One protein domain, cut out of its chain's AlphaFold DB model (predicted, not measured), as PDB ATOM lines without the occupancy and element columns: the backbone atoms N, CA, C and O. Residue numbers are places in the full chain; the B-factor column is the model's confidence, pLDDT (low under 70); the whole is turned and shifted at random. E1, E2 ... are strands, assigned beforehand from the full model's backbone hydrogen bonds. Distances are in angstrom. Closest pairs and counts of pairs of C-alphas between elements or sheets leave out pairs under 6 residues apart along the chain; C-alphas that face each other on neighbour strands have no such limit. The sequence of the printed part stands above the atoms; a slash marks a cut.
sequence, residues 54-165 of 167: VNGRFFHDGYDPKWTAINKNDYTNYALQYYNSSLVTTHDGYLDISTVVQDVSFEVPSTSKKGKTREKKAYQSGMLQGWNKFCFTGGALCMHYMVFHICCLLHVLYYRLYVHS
ATOM      1  N   VAL A  54     127.025 115.574 117.176       92.44
ATOM      2  CA  VAL A  54     128.255 114.799 117.368       92.44
ATOM      3  C   VAL A  54     129.454 115.687 117.053       92.44
ATOM      4  O   VAL A  54     129.722 115.972 115.887       92.44
ATOM      5  N   ASN A  55     130.185 116.094 118.089       94.12
ATOM      6  CA  ASN A  55     131.362 116.955 117.983       94.12
ATOM      7  C   ASN A  55     132.549 116.280 117.281       94.12
ATOM      8  O   ASN A  55     132.787 115.081 117.428       94.12
ATOM      9  N   GLY A  56     133.342 117.088 116.578       93.94
ATOM     10  CA  GLY A  56     134.594 116.671 115.954       93.94
ATOM     11  C   GLY A  56     134.410 115.731 114.766       93.94
ATOM     12  O   GLY A  56     135.299 114.924 114.492       93.94
ATOM     13  N   ARG A  57     133.273 115.795 114.057       94.31
ATOM     14  CA  ARG A  57     133.094 115.023 112.822       94.31
ATOM     15  C   ARG A  57     134.101 115.480 111.775       94.31
ATOM     16  O   ARG A  57     134.362 116.673 111.597       94.31
ATOM     17  N   PHE A  58     134.633 114.491 111.066       90.12
ATOM     18  CA  PHE A  58     135.498 114.674 109.912       90.12
ATOM     19  C   PHE A  58     134.736 114.253 108.667       90.12
ATOM     20  O   PHE A  58     134.222 113.139 108.590       90.12
ATOM     21  N   PHE A  59     134.701 115.130 107.673       95.38
ATOM     22  CA  PHE A  59     133.912 114.918 106.465       95.38
ATOM     23  C   PHE A  59     134.766 114.545 105.255       95.38
ATOM     24  O   PHE A  59     134.313 114.680 104.125       95.38
ATOM     25  N   HIS A  60     136.004 114.088 105.444       92.50
ATOM     26  CA  HIS A  60     136.795 113.573 104.328       92.50
ATOM     27  C   HIS A  60     136.056 112.437 103.607       92.50
ATOM     28  O   HIS A  60     135.197 111.762 104.177       92.50
ATOM     29  N   ASP A  61     136.398 112.225 102.339       90.19
ATOM     30  CA  ASP A  61     135.758 111.187 101.540       90.19
ATOM     31  C   ASP A  61     135.850 109.813 102.223       90.19
ATOM     32  O   ASP A  61     136.918 109.388 102.668       90.19
ATOM     33  N   GLY A  62     134.698 109.156 102.356       88.38
ATOM     34  CA  GLY A  62     134.541 107.879 103.055       88.38
ATOM     35  C   GLY A  62     134.372 107.936 104.581       88.38
ATOM     36  O   GLY A  62     134.084 106.893 105.161       88.38
ATOM     37  N   TYR A  63     134.506 109.096 105.236       90.06
ATOM     38  CA  TYR A  63     134.417 109.189 106.707       90.06
ATOM     39  C   TYR A  63     132.997 109.396 107.232       90.06
ATOM     40  O   TYR A  63     132.675 108.916 108.317       90.06
ATOM     41  N   ASP A  64     132.146 110.078 106.468       92.12
ATOM     42  CA  ASP A  64     130.763 110.339 106.852       92.12
ATOM     43  C   ASP A  64     129.783 109.671 105.860       92.12
ATOM     44  O   ASP A  64     129.963 109.738 104.629       92.12
ATOM     45  N   PRO A  65     128.751 108.961 106.361       89.62
ATOM     46  CA  PRO A  65     127.793 108.271 105.504       89.62
ATOM     47  C   PRO A  65     126.870 109.238 104.754       89.62
ATOM     48  O   PRO A  65     126.438 108.912 103.649       89.62
ATOM     49  N   LYS A  66     126.582 110.415 105.321       91.62
ATOM     50  CA  LYS A  66     125.613 111.389 104.799       91.62
ATOM     51  C   LYS A  66     126.290 112.496 103.988       91.62
ATOM     52  O   LYS A  66     125.742 112.939 102.980       91.62
ATOM     53  N   TRP A  67     127.486 112.907 104.399       94.94
ATOM     54  CA  TRP A  67     128.161 114.090 103.876       94.94
ATOM     55  C   TRP A  67     129.581 113.811 103.399       94.94
ATOM     56  O   TRP A  67     130.215 112.817 103.742       94.94
ATOM     57  N   THR A  68     130.111 114.699 102.568       96.06
ATOM     58  CA  THR A  68     131.507 114.662 102.134       96.06
ATOM     59  C   THR A  68     131.998 116.077 101.870       96.06
ATOM     60  O   THR A  68     131.403 116.814 101.088       96.06
ATOM     61  N   ALA A  69     133.082 116.467 102.524       96.38
ATOM     62  CA  ALA A  69     133.831 117.679 102.273       96.38
ATOM     63  C   ALA A  69     134.972 117.396 101.296       96.38
ATOM     64  O   ALA A  69     135.617 116.347 101.351       96.38
ATOM     65  N   ILE A  70     135.234 118.337 100.390       94.50
ATOM     66  CA  ILE A  70     136.156 118.113  99.269       94.50
ATOM     67  C   ILE A  70     137.326 119.086  99.246       94.50
ATOM     68  O   ILE A  70     137.203 120.250  99.617       94.50
ATOM     69  N   ASN A  71     138.456 118.596  98.734       94.00
ATOM     70  CA  ASN A  71     139.602 119.418  98.363       94.00
ATOM     71  C   ASN A  71     139.517 119.727  96.867       94.00
ATOM     72  O   ASN A  71     139.737 118.839  96.040       94.00
ATOM     73  N   LYS A  72     139.145 120.954  96.500       91.94
ATOM     74  CA  LYS A  72     138.879 121.287  95.094       91.94
ATOM     75  C   LYS A  72     139.059 122.768  94.795       91.94
ATOM     76  O   LYS A  72     138.586 123.633  95.522       91.94
ATOM     77  N   ASN A  73     139.653 123.048  93.639       91.19
ATOM     78  CA  ASN A  73     139.580 124.373  93.049       91.19
ATOM     79  C   ASN A  73     138.215 124.605  92.386       91.19
ATOM     80  O   ASN A  73     137.719 123.754  91.639       91.19
ATOM     81  N   ASP A  74     137.630 125.774  92.623       86.12
ATOM     82  CA  ASP A  74     136.515 126.252  91.818       86.12
ATOM     83  C   ASP A  74     137.049 127.008  90.598       86.12
ATOM     84  O   ASP A  74     137.800 127.980  90.729       86.12
ATOM     85  N   TYR A  75     136.689 126.495  89.422       82.44
ATOM     86  CA  TYR A  75     137.064 127.030  88.112       82.44
ATOM     87  C   TYR A  75     135.983 127.954  87.541       82.44
ATOM     88  O   TYR A  75     136.153 128.506  86.457       82.44
ATOM     89  N   THR A  76     134.856 128.099  88.237       80.00
ATOM     90  CA  THR A  76     133.738 128.932  87.805       80.00
ATOM     91  C   THR A  76     133.775 130.291  88.497       80.00
ATOM     92  O   THR A  76     134.372 130.456  89.563       80.00
ATOM     93  N   ASN A  77     133.151 131.289  87.866       81.75
ATOM     94  CA  ASN A  77     132.827 132.586  88.470       81.75
ATOM     95  C   ASN A  77     134.005 133.355  89.100       81.75
ATOM     96  O   ASN A  77     133.794 134.119  90.036       81.75
ATOM     97  N   TYR A  78     135.237 133.171  88.606       84.19
ATOM     98  CA  TYR A  78     136.439 133.815  89.159       84.19
ATOM     99  C   TYR A  78     136.581 133.640  90.681       84.19
ATOM    100  O   TYR A  78     137.022 134.551  91.383       84.19
ATOM    101  N   ALA A  79     136.195 132.470  91.199       86.50
ATOM    102  CA  ALA A  79     136.267 132.175  92.622       86.50
ATOM    103  C   ALA A  79     137.678 132.437  93.174       86.50
ATOM    104  O   ALA A  79     138.673 131.977  92.609       86.50
ATOM    105  N   LEU A  80     137.769 133.139  94.301       90.25
ATOM    106  CA  LEU A  80     139.048 133.499  94.926       90.25
ATOM    107  C   LEU A  80     139.565 132.412  95.872       90.25
ATOM    108  O   LEU A  80     140.749 132.393  96.211       90.25
ATOM    109  N   GLN A  81     138.678 131.508  96.284       91.38
ATOM    110  CA  GLN A  81     138.931 130.470  97.269       91.38
ATOM    111  C   GLN A  81     139.247 129.108  96.648       91.38
ATOM    112  O   GLN A  81     138.799 128.765  95.547       91.38
ATOM    113  N   TYR A  82     140.022 128.325  97.387       94.44
ATOM    114  CA  TYR A  82     140.181 126.887  97.211       94.44
ATOM    115  C   TYR A  82     139.379 126.164  98.297       94.44
ATOM    116  O   TYR A  82     139.439 126.553  99.464       94.44
ATOM    117  N   TYR A  83     138.643 125.113  97.943       95.06
ATOM    118  CA  TYR A  83     137.933 124.324  98.941       95.06
ATOM    119  C   TYR A  83     138.892 123.381  99.655       95.06
ATOM    120  O   TYR A  83     139.577 122.601  98.996       95.06
ATOM    121  N   ASN A  84     138.931 123.458 100.984       95.19
ATOM    122  CA  ASN A  84     139.711 122.589 101.854       95.19
ATOM    123  C   ASN A  84     138.771 121.884 102.837       95.19
ATOM    124  O   ASN A  84     138.151 122.510 103.694       95.19
ATOM    125  N   SER A  85     138.704 120.561 102.725       95.75
ATOM    126  CA  SER A  85     137.883 119.687 103.572       95.75
ATOM    127  C   SER A  85     138.197 119.786 105.067       95.75
ATOM    128  O   SER A  85     137.308 119.563 105.880       95.75
ATOM    129  N   SER A  86     139.417 120.187 105.433       95.06
ATOM    130  CA  SER A  86     139.838 120.353 106.834       95.06
ATOM    131  C   SER A  86     139.213 121.582 107.509       95.06
ATOM    132  O   SER A  86     139.326 121.736 108.718       95.06
ATOM    133  N   LEU A  87     138.581 122.472 106.734       95.44
ATOM    134  CA  LEU A  87     137.859 123.651 107.228       95.44
ATOM    135  C   LEU A  87     136.370 123.367 107.472       95.44
ATOM    136  O   LEU A  87     135.582 124.304 107.606       95.44
ATOM    137  N   VAL A  88     135.990 122.086 107.481       96.31
ATOM    138  CA  VAL A  88     134.641 121.622 107.790       96.31
ATOM    139  C   VAL A  88     134.700 120.669 108.976       96.31
ATOM    140  O   VAL A  88     135.363 119.634 108.908       96.31
ATOM    141  N   THR A  89     134.000 120.998 110.055       95.56
ATOM    142  CA  THR A  89     133.904 120.143 111.246       95.56
ATOM    143  C   THR A  89     132.590 120.389 111.979       95.56
ATOM    144  O   THR A  89     131.757 121.152 111.504       95.56
ATOM    145  N   THR A  90     132.374 119.729 113.109       96.00
ATOM    146  CA  THR A  90     131.234 119.989 113.990       96.00
ATOM    147  C   THR A  90     131.711 120.338 115.389       96.00
ATOM    148  O   THR A  90     132.640 119.716 115.909       96.00
ATOM    149  N   HIS A  91     131.073 121.316 116.019       94.12
ATOM    150  CA  HIS A  91     131.278 121.636 117.432       94.12
ATOM    151  C   HIS A  91     130.007 122.254 118.014       94.12
ATOM    152  O   HIS A  91     129.259 122.915 117.303       94.12
ATOM    153  N   ASP A  92     129.754 122.002 119.296       92.00
ATOM    154  CA  ASP A  92     128.650 122.565 120.082       92.00
ATOM    155  C   ASP A  92     127.257 122.487 119.422       92.00
ATOM    156  O   ASP A  92     126.417 123.359 119.629       92.00
ATOM    157  N   GLY A  93     126.986 121.427 118.648       91.69
ATOM    158  CA  GLY A  93     125.710 121.264 117.934       91.69
ATOM    159  C   GLY A  93     125.602 122.068 116.638       91.69
ATOM    160  O   GLY A  93     124.504 122.322 116.149       91.69
ATOM    161  N   TYR A  94     126.735 122.491 116.080       93.38
ATOM    162  CA  TYR A  94     126.812 123.197 114.811       93.38
ATOM    163  C   TYR A  94     127.736 122.461 113.846       93.38
ATOM    164  O   TYR A  94     128.798 121.962 114.221       93.38
ATOM    165  N   LEU A  95     127.356 122.447 112.572       95.56
ATOM    166  CA  LEU A  95     128.287 122.252 111.471       95.56
ATOM    167  C   LEU A  95     128.991 123.572 111.182       95.56
ATOM    168  O   LEU A  95     128.362 124.565 110.815       95.56
ATOM    169  N   ASP A  96     130.309 123.520 111.253       94.75
ATOM    170  CA  ASP A  96     131.199 124.637 111.035       94.75
ATOM    171  C   ASP A  96     131.839 124.579 109.670       94.75
ATOM    172  O   ASP A  96     132.524 123.617 109.321       94.75
ATOM    173  N   ILE A  97     131.662 125.660 108.919       94.81
ATOM    174  CA  ILE A  97     132.339 125.886 107.650       94.81
ATOM    175  C   ILE A  97     133.127 127.185 107.769       94.81
ATOM    176  O   ILE A  97     132.569 128.285 107.771       94.81
ATOM    177  N   SER A  98     134.445 127.043 107.874       93.81
ATOM    178  CA  SER A  98     135.369 128.160 108.062       93.81
ATOM    179  C   SER A  98     135.954 128.649 106.743       93.81
ATOM    180  O   SER A  98     136.209 127.867 105.825       93.81
ATOM    181  N   THR A  99     136.246 129.947 106.673       93.44
ATOM    182  CA  THR A  99     137.067 130.543 105.614       93.44
ATOM    183  C   THR A  99     138.289 131.217 106.220       93.44
ATOM    184  O   THR A  99     138.170 132.017 107.143       93.44
ATOM    185  N   VAL A 100     139.471 130.920 105.680       94.12
ATOM    186  CA  VAL A 100     140.750 131.462 106.149       94.12
ATOM    187  C   VAL A 100     141.484 132.192 105.029       94.12
ATOM    188  O   VAL A 100     141.442 131.797 103.860       94.12
ATOM    189  N   VAL A 101     142.186 133.261 105.403       94.25
ATOM    190  CA  VAL A 101     143.098 133.992 104.516       94.25
ATOM    191  C   VAL A 101     144.462 133.317 104.596       94.25
ATOM    192  O   VAL A 101     145.280 133.633 105.459       94.25
ATOM    193  N   GLN A 102     144.675 132.316 103.748       92.56
ATOM    194  CA  GLN A 102     145.912 131.553 103.700       92.56
ATOM    195  C   GLN A 102     146.186 131.084 102.275       92.56
ATOM    196  O   GLN A 102     145.388 130.344 101.694       92.56
ATOM    197  N   ASP A 103     147.360 131.457 101.766       92.88
ATOM    198  CA  ASP A 103     147.837 131.033 100.457       92.88
ATOM    199  C   ASP A 103     147.888 129.507 100.346       92.88
ATOM    200  O   ASP A 103     148.523 128.816 101.146       92.88
ATOM    201  N   VAL A 104     147.278 128.981  99.288       93.75
ATOM    202  CA  VAL A 104     147.379 127.579  98.893       93.75
ATOM    203  C   VAL A 104     147.858 127.486  97.455       93.75
ATOM    204  O   VAL A 104     147.428 128.239  96.581       93.75
ATOM    205  N   SER A 105     148.780 126.557  97.211       92.44
ATOM    206  CA  SER A 105     149.276 126.233  95.873       92.44
ATOM    207  C   SER A 105     148.833 124.825  95.492       92.44
ATOM    208  O   SER A 105     149.139 123.876  96.213       92.44
ATOM    209  N   PHE A 106     148.167 124.670  94.352       90.69
ATOM    210  CA  PHE A 106     147.663 123.379  93.872       90.69
ATOM    211  C   PHE A 106     147.989 123.173  92.391       90.69
ATOM    212  O   PHE A 106     148.318 124.111  91.667       90.69
ATOM    213  N   GLU A 107     147.951 121.918  91.951       90.25
ATOM    214  CA  GLU A 107     148.230 121.556  90.565       90.25
ATOM    215  C   GLU A 107     146.940 121.487  89.750       90.25
ATOM    216  O   GLU A 107     145.986 120.816  90.142       90.25
ATOM    217  N   VAL A 108     146.946 122.128  88.586       86.88
ATOM    218  CA  VAL A 108     145.855 122.090  87.611       86.88
ATOM    219  C   VAL A 108     146.345 121.529  86.277       86.88
ATOM    220  O   VAL A 108     147.529 121.666  85.946       86.88
ATOM    221  N   PRO A 109     145.468 120.901  85.477       84.19
ATOM    222  CA  PRO A 109     145.794 120.541  84.103       84.19
ATOM    223  C   PRO A 109     146.177 121.785  83.294       84.19
ATOM    224  O   PRO A 109     145.451 122.775  83.275       84.19
ATOM    225  N   SER A 110     147.324 121.739  82.621       79.31
ATOM    226  CA  SER A 110     147.787 122.848  81.787       79.31
ATOM    227  C   SER A 110     146.978 122.924  80.488       79.31
ATOM    228  O   SER A 110     146.919 121.956  79.731       79.31
ATOM    229  N   THR A 111     146.403 124.092  80.189       75.06
ATOM    230  CA  THR A 111     145.645 124.336  78.945       75.06
ATOM    231  C   THR A 111     146.554 124.446  77.713       75.06
ATOM    232  O   THR A 111     146.131 124.133  76.606       75.06
ATOM    233  N   SER A 112     147.814 124.870  77.876       74.38
ATOM    234  CA  SER A 112     148.707 125.210  76.749       74.38
ATOM    235  C   SER A 112     149.805 124.179  76.460       74.38
ATOM    236  O   SER A 112     150.472 124.259  75.432       74.38
ATOM    237  N   LYS A 113     150.037 123.218  77.358       73.06
ATOM    238  CA  LYS A 113     151.079 122.177  77.241       73.06
ATOM    239  C   LYS A 113     150.607 120.879  77.886       73.06
ATOM    240  O   LYS A 113     149.921 120.941  78.902       73.06
ATOM    241  N   LYS A 114     151.050 119.721  77.375       74.06
ATOM    242  CA  LYS A 114     150.917 118.437  78.088       74.06
ATOM    243  C   LYS A 114     151.648 118.538  79.430       74.06
ATOM    244  O   LYS A 114     152.869 118.662  79.448       74.06
ATOM    245  N   GLY A 115     150.908 118.509  80.535       79.44
ATOM    246  CA  GLY A 115     151.466 118.587  81.883       79.44
ATOM    247  C   GLY A 115     150.512 119.233  82.883       79.44
ATOM    248  O   GLY A 115     149.341 119.473  82.586       79.44
ATOM    249  N   LYS A 116     151.032 119.517  84.076       85.00
ATOM    250  CA  LYS A 116     150.326 120.245  85.132       85.00
ATOM    251  C   LYS A 116     151.010 121.586  85.379       85.00
ATOM    252  O   LYS A 116     152.237 121.661  85.342       85.00
ATOM    253  N   THR A 117     150.220 122.611  85.665       87.00
ATOM    254  CA  THR A 117     150.704 123.926  86.107       87.00
ATOM    255  C   THR A 117     150.330 124.121  87.571       87.00
ATOM    256  O   THR A 117     149.342 123.558  88.040       87.00
ATOM    257  N   ARG A 118     151.129 124.892  88.316       89.06
ATOM    258  CA  ARG A 118     150.785 125.297  89.682       89.06
ATOM    259  C   ARG A 118     150.048 126.623  89.662       89.06
ATOM    260  O   ARG A 118     150.560 127.599  89.124       89.06
ATOM    261  N   GLU A 119     148.890 126.645  90.298       89.12
ATOM    262  CA  GLU A 119     148.120 127.856  90.558       89.12
ATOM    263  C   GLU A 119     148.120 128.171  92.052       89.12
ATOM    264  O   GLU A 119     148.410 127.305  92.884       89.12
ATOM    265  N   LYS A 120     147.829 129.431  92.381       92.31
ATOM    266  CA  LYS A 120     147.769 129.927  93.755       92.31
ATOM    267  C   LYS A 120     146.442 130.616  94.018       92.31
ATOM    268  O   LYS A 120     145.956 131.354  93.164       92.31
ATOM    269  N   LYS A 121     145.903 130.416  95.218       92.31
ATOM    270  CA  LYS A 121     144.751 131.151  95.746       92.31
ATOM    271  C   LYS A 121     145.051 131.646  97.152       92.31
ATOM    272  O   LYS A 121     145.702 130.936  97.908       92.31
ATOM    273  N   ALA A 122     144.577 132.848  97.471       92.69
ATOM    274  CA  ALA A 122     144.845 133.521  98.745       92.69
ATOM    275  C   ALA A 122     143.861 133.138  99.864       92.69
ATOM    276  O   ALA A 122     144.093 133.438 101.033       92.69
ATOM    277  N   TYR A 123     142.751 132.485  99.509       93.56
ATOM    278  CA  TYR A 123     141.703 132.097 100.444       93.56
ATOM    279  C   TYR A 123     141.454 130.597 100.377       93.56
ATOM    280  O   TYR A 123     141.481 129.990  99.302       93.56
ATOM    281  N   GLN A 124     141.140 130.014 101.526       95.06
ATOM    282  CA  GLN A 124     140.641 128.650 101.628       95.06
ATOM    283  C   GLN A 124     139.309 128.656 102.365       95.06
ATOM    284  O   GLN A 124     139.134 129.419 103.310       95.06
ATOM    285  N   SER A 125     138.372 127.820 101.933       94.62
ATOM    286  CA  SER A 125     137.049 127.708 102.551       94.62
ATOM    287  C   SER A 125     136.597 126.254 102.605       94.62
ATOM    288  O   SER A 125     137.067 125.430 101.822       94.62
ATOM    289  N   GLY A 126     135.701 125.916 103.522       94.50
ATOM    290  CA  GLY A 126     135.067 124.603 103.548       94.50
ATOM    291  C   GLY A 126     133.925 124.489 102.532       94.50
ATOM    292  O   GLY A 126     133.215 125.448 102.250       94.50
ATOM    293  N   MET A 127     133.723 123.291 101.986       93.81
ATOM    294  CA  MET A 127     132.530 122.939 101.211       93.81
ATOM    295  C   MET A 127     132.106 121.532 101.603       93.81
ATOM    296  O   MET A 127     132.933 120.624 101.560       93.81
ATOM    297  N   LEU A 128     130.825 121.361 101.932       94.88
ATOM    298  CA  LEU A 128     130.203 120.084 102.276       94.88
ATOM    299  C   LEU A 128     129.140 119.729 101.230       94.88
ATOM    300  O   LEU A 128     128.374 120.593 100.808       94.88
ATOM    301  N   GLN A 129     129.083 118.469 100.805       92.81
ATOM    302  CA  GLN A 129     128.114 117.992  99.817       92.81
ATOM    303  C   GLN A 129     127.538 116.620 100.185       92.81
ATOM    304  O   GLN A 129     128.235 115.771 100.732       92.81
ATOM    305  N   GLY A 130     126.277 116.393  99.812       90.62
ATOM    306  CA  GLY A 130     125.613 115.079  99.822       90.62
ATOM    307  C   GLY A 130     125.686 114.356  98.468       90.62
ATOM    308  O   GLY A 130     124.858 113.495  98.174       90.62
ATOM    309  N   TRP A 131     126.626 114.745  97.598       85.94
ATOM    310  CA  TRP A 131     126.719 114.246  96.224       85.94
ATOM    311  C   TRP A 131     126.860 112.719  96.188       85.94
ATOM    312  O   TRP A 131     127.734 112.164  96.851       85.94
ATOM    313  N   ASN A 132     126.015 112.046  95.400       84.25
ATOM    314  CA  ASN A 132     125.915 110.580  95.319       84.25
ATOM    315  C   ASN A 132     125.616 109.861  96.654       84.25
ATOM    316  O   ASN A 132     125.762 108.643  96.723       84.25
ATOM    317  N   LYS A 133     125.204 110.577  97.709       84.06
ATOM    318  CA  LYS A 133     124.814 109.974  98.995       84.06
ATOM    319  C   LYS A 133     123.306 109.784  99.077       84.06
ATOM    320  O   LYS A 133     122.841 108.705  99.423       84.06
ATOM    321  N   PHE A 134     122.547 110.808  98.703       83.25
ATOM    322  CA  PHE A 134     121.092 110.755  98.650       83.25
ATOM    323  C   PHE A 134     120.564 111.597  97.487       83.25
ATOM    324  O   PHE A 134     121.185 112.574  97.069       83.25
ATOM    325  N   CYS A 135     119.405 111.206  96.967       80.75
ATOM    326  CA  CYS A 135     118.701 111.903  95.898       80.75
ATOM    327  C   CYS A 135     117.258 112.134  96.342       80.75
ATOM    328  O   CYS A 135     116.633 111.229  96.890       80.75
ATOM    329  N   PHE A 136     116.716 113.313  96.057       82.88
ATOM    330  CA  PHE A 136     115.297 113.604  96.234       82.88
ATOM    331  C   PHE A 136     114.780 114.359  95.013       82.88
ATOM    332  O   PHE A 136     115.504 115.141  94.400       82.88
ATOM    333  N   THR A 137     113.542 114.076  94.618       81.00
ATOM    334  CA  THR A 137     112.932 114.599  93.384       81.00
ATOM    335  C   THR A 137     111.851 115.645  93.651       81.00
ATOM    336  O   THR A 137     111.409 116.316  92.723       81.00
ATOM    337  N   GLY A 138     111.446 115.812  94.911       83.81
ATOM    338  CA  GLY A 138     110.449 116.781  95.354       83.81
ATOM    339  C   GLY A 138     110.282 116.748  96.872       83.81
ATOM    340  O   GLY A 138     110.758 115.823  97.528       83.81
ATOM    341  N   GLY A 139     109.621 117.767  97.419       87.00
ATOM    342  CA  GLY A 139     109.438 117.946  98.856       87.00
ATOM    343  C   GLY A 139     109.946 119.299  99.345       87.00
ATOM    344  O   GLY A 139     110.027 120.258  98.577       87.00
ATOM    345  N   ALA A 140     110.289 119.370 100.624       88.12
ATOM    346  CA  ALA A 140     110.720 120.593 101.285       88.12
ATOM    347  C   ALA A 140     112.075 120.397 101.967       88.12
ATOM    348  O   ALA A 140     112.306 119.413 102.668       88.12
ATOM    349  N   LEU A 141     112.962 121.371 101.777       89.88
ATOM    350  CA  LEU A 141     114.245 121.447 102.458       89.88
ATOM    351  C   LEU A 141     114.191 122.548 103.515       89.88
ATOM    352  O   LEU A 141     113.856 123.691 103.204       89.88
ATOM    353  N   CYS A 142     114.582 122.226 104.744       88.50
ATOM    354  CA  CYS A 142     114.743 123.200 105.811       88.50
ATOM    355  C   CYS A 142     116.176 123.152 106.338       88.50
ATOM    356  O   CYS A 142     116.638 122.124 106.825       88.50
ATOM    357  N   MET A 143     116.862 124.288 106.272       90.19
ATOM    358  CA  MET A 143     118.193 124.469 106.837       90.19
ATOM    359  C   MET A 143     118.177 125.723 107.697       90.19
ATOM    360  O   MET A 143     117.696 126.766 107.254       90.19
ATOM    361  N   HIS A 144     118.712 125.621 108.907       90.56
ATOM    362  CA  HIS A 144     118.872 126.768 109.789       90.56
ATOM    363  C   HIS A 144     120.358 127.037 109.970       90.56
ATOM    364  O   HIS A 144     121.126 126.138 110.303       90.56
ATOM    365  N   TYR A 145     120.766 128.268 109.693       90.06
ATOM    366  CA  TYR A 145     122.161 128.668 109.692       90.06
ATOM    367  C   TYR A 145     122.321 130.081 110.241       90.06
ATOM    368  O   TYR A 145     121.392 130.889 110.217       90.06
ATOM    369  N   MET A 146     123.529 130.382 110.702       87.31
ATOM    370  CA  MET A 146     123.942 131.695 111.172       87.31
ATOM    371  C   MET A 146     125.261 132.081 110.504       87.31
ATOM    372  O   MET A 146     126.210 131.299 110.459       87.31
ATOM    373  N   VAL A 147     125.313 133.306 109.978       84.25
ATOM    374  CA  VAL A 147     126.495 133.854 109.305       84.25
ATOM    375  C   VAL A 147     127.221 134.797 110.256       84.25
ATOM    376  O   VAL A 147     126.669 135.826 110.649       84.25
ATOM    377  N   PHE A 148     128.476 134.493 110.581       78.62
ATOM    378  CA  PHE A 148     129.310 135.361 111.406       78.62
ATOM    379  C   PHE A 148     130.174 136.271 110.541       78.62
ATOM    380  O   PHE A 148     131.163 135.849 109.943       78.62
ATOM    381  N   HIS A 149     129.826 137.556 110.525       64.25
ATOM    382  CA  HIS A 149     130.533 138.564 109.732       64.25
ATOM    383  C   HIS A 149     131.955 138.861 110.240       64.25
ATOM    384  O   HIS A 149     132.802 139.295 109.470       64.25
ATOM    385  N   ILE A 150     132.225 138.624 111.527       62.72
ATOM    386  CA  ILE A 150     133.515 138.951 112.160       62.72
ATOM    387  C   ILE A 150     134.552 137.833 111.955       62.72
ATOM    388  O   ILE A 150     135.739 138.121 111.849       62.72
ATOM    389  N   CYS A 151     134.114 136.573 111.857       62.53
ATOM    390  CA  CYS A 151     135.007 135.407 111.843       62.53
ATOM    391  C   CYS A 151     135.040 134.649 110.505       62.53
ATOM    392  O   CYS A 151     135.670 133.599 110.438       62.53
ATOM    393  N   CYS A 152     134.367 135.142 109.455       75.31
ATOM    394  CA  CYS A 152     134.237 134.441 108.165       75.31
ATOM    395  C   CYS A 152     133.799 132.970 108.329       75.31
ATOM    396  O   CYS A 152     134.315 132.067 107.662       75.31
ATOM    397  N   LEU A 153     132.860 132.751 109.250       75.69
ATOM    398  CA  LEU A 153     132.425 131.446 109.728       75.69
ATOM    399  C   LEU A 153     130.920 131.291 109.497       75.69
ATOM    400  O   LEU A 153     130.136 132.205 109.776       75.69
ATOM    401  N   LEU A 154     130.524 130.137 108.970       81.75
ATOM    402  CA  LEU A 154     129.133 129.731 108.821       81.75
ATOM    403  C   LEU A 154     128.862 128.585 109.796       81.75
ATOM    404  O   LEU A 154     129.504 127.543 109.690       81.75
ATOM    405  N   HIS A 155     127.900 128.782 110.698       82.94
ATOM    406  CA  HIS A 155     127.357 127.709 111.531       82.94
ATOM    407  C   HIS A 155     126.036 127.244 110.931       82.94
ATOM    408  O   HIS A 155     125.126 128.051 110.725       82.94
ATOM    409  N   VAL A 156     125.902 125.948 110.687       79.62
ATOM    410  CA  VAL A 156     124.629 125.312 110.340       79.62
ATOM    411  C   VAL A 156     124.150 124.543 111.562       79.62
ATOM    412  O   VAL A 156     124.856 123.677 112.060       79.62
ATOM    413  N   LEU A 157     122.962 124.888 112.051       78.12
ATOM    414  CA  LEU A 157     122.363 124.278 113.237       78.12
ATOM    415  C   LEU A 157     121.799 122.901 112.906       78.12
ATOM    416  O   LEU A 157     122.014 121.945 113.630       78.12
ATOM    417  N   TYR A 158     121.060 122.805 111.802       83.62
ATOM    418  CA  TYR A 158     120.485 121.545 111.351       83.62
ATOM    419  C   TYR A 158     120.196 121.570 109.856       83.62
ATOM    420  O   TYR A 158     120.009 122.628 109.239       83.62
ATOM    421  N   TYR A 159     120.087 120.370 109.296       85.06
ATOM    422  CA  TYR A 159     119.632 120.119 107.938       85.06
ATOM    423  C   TYR A 159     118.515 119.082 107.961       85.06
ATOM    424  O   TYR A 159     118.706 117.977 108.460       85.06
ATOM    425  N   ARG A 160     117.349 119.416 107.402       88.06
ATOM    426  CA  ARG A 160     116.186 118.524 107.343       88.06
ATOM    427  C   ARG A 160     115.588 118.508 105.948       88.06
ATOM    428  O   ARG A 160     115.428 119.552 105.314       88.06
ATOM    429  N   LEU A 161     115.229 117.318 105.494       83.38
ATOM    430  CA  LEU A 161     114.592 117.087 104.210       83.38
ATOM    431  C   LEU A 161     113.308 116.289 104.416       83.38
ATOM    432  O   LEU A 161     113.301 115.203 105.002       83.38
ATOM    433  N   TYR A 162     112.237 116.845 103.872       83.00
ATOM    434  CA  TYR A 162     110.897 116.306 103.936       83.00
ATOM    435  C   TYR A 162     110.420 115.957 102.533       83.00
ATOM    436  O   TYR A 162     110.658 116.711 101.591       83.00
ATOM    437  N   VAL A 163     109.707 114.848 102.396       83.38
ATOM    438  CA  VAL A 163     109.056 114.444 101.142       83.38
ATOM    439  C   VAL A 163     107.563 114.289 101.374       83.38
ATOM    440  O   VAL A 163     107.108 114.206 102.517       83.38
ATOM    441  N   HIS A 164     106.778 114.284 100.299       74.12
ATOM    442  CA  HIS A 164     105.347 114.032 100.430       74.12
ATOM    443  C   HIS A 164     105.120 112.686 101.103       74.12
ATOM    444  O   HIS A 164     105.776 111.697 100.771       74.12
ATOM    445  N   SER A 165     104.158 112.652 102.020       57.22
ATOM    446  CA  SER A 165     103.653 111.391 102.536       57.22
ATOM    447  C   SER A 165     103.008 110.638 101.366       57.22
ATOM    448  O   SER A 165     101.915 110.996 100.932       57.22
TER     449      SER A 165
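This is residues 54 to 165 of the 167 residues of an uncharacterized protein of archaeon (UniProt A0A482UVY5). One twisted, branched sheet is drawn out between two long hairpins: E3 and E4, which bend together and reach to one end of the long axis, and E5 and E6, which reach to the other end. The two hairpins join where the first part of E3 runs between E2 and E6, while short E1 is beside the last residues of E4, and the long stretches 54 to 80 and 126 to 139 bear no named element. The printed part has 112 residues with six named strands, E1 to E6 in that order along the chain, and no named helix; E1 and E4 are parallel, the other neighbour pairs antiparallel. The class is all strand, though under half of the residues, 54 of 112, are in named elements. The whole is loose, with a radius of gyration of the C-alphas of 16.4 A, and elongated, with spans of 55 by 35 by 27 A.

The printed part begins at Val 54, with C-alpha 54 at (128.255, 114.799, 117.368), and residues 54 to 80 precede E1, residues 81 to 83, which begins with C-alpha 81 at (138.931, 130.470, 97.269). E2 is residues 88 to 91. E3, residues 94 to 109, is the longest strand by residues, measures 36.2 A and bends by 86 degrees at residue 102. E4, residues 116 to 125, measures 23.1 A and bends by 84 degrees at residue 122. E5, residues 140 to 148, measures 25.8 A. E6, residues 153 to 164, measures 33.5 A and ends with C-alpha 164 at (105.347, 114.032, 100.430).

E3 has three neighbours, in staggered pairing. E2, beside residues 94 to 97, lies on one side of E3; this hairpin has N 94 and O 91 2.8 A apart. E6, beside residues 94 to 98, and E4, beside residues 98 to 109, lie on the other side. N 95 and O 156 of E3 and E6 are 2.8 A apart. In the hairpin of E3 and E4, N 100 and O 124 are 2.8 A apart and N 108 and O 117 2.8 A; E2, E3 and E4 form a meander, each strand the antiparallel neighbour of the one before. E1, an edge strand, is parallel to E4, with N 82 and O 123 2.9 A apart. In the hairpin of E5 and E6, N 146 and O 155 are 2.8 A apart. Residues 68 to 69 pair antiparallel with residues 128 to 129, and residues 72 to 73 with residues 82 to 83 of E1. E4 and E6 are apart.

The two C-alphas farthest apart, those of Lys 113 and Ser 165, are 54.8 A apart. The printed part has no cut. The link from E4 to E5, 14 residues, is long. The mean pLDDT of the printed part is 87.7, and residues 149 to 151 and residue 165 are under 70.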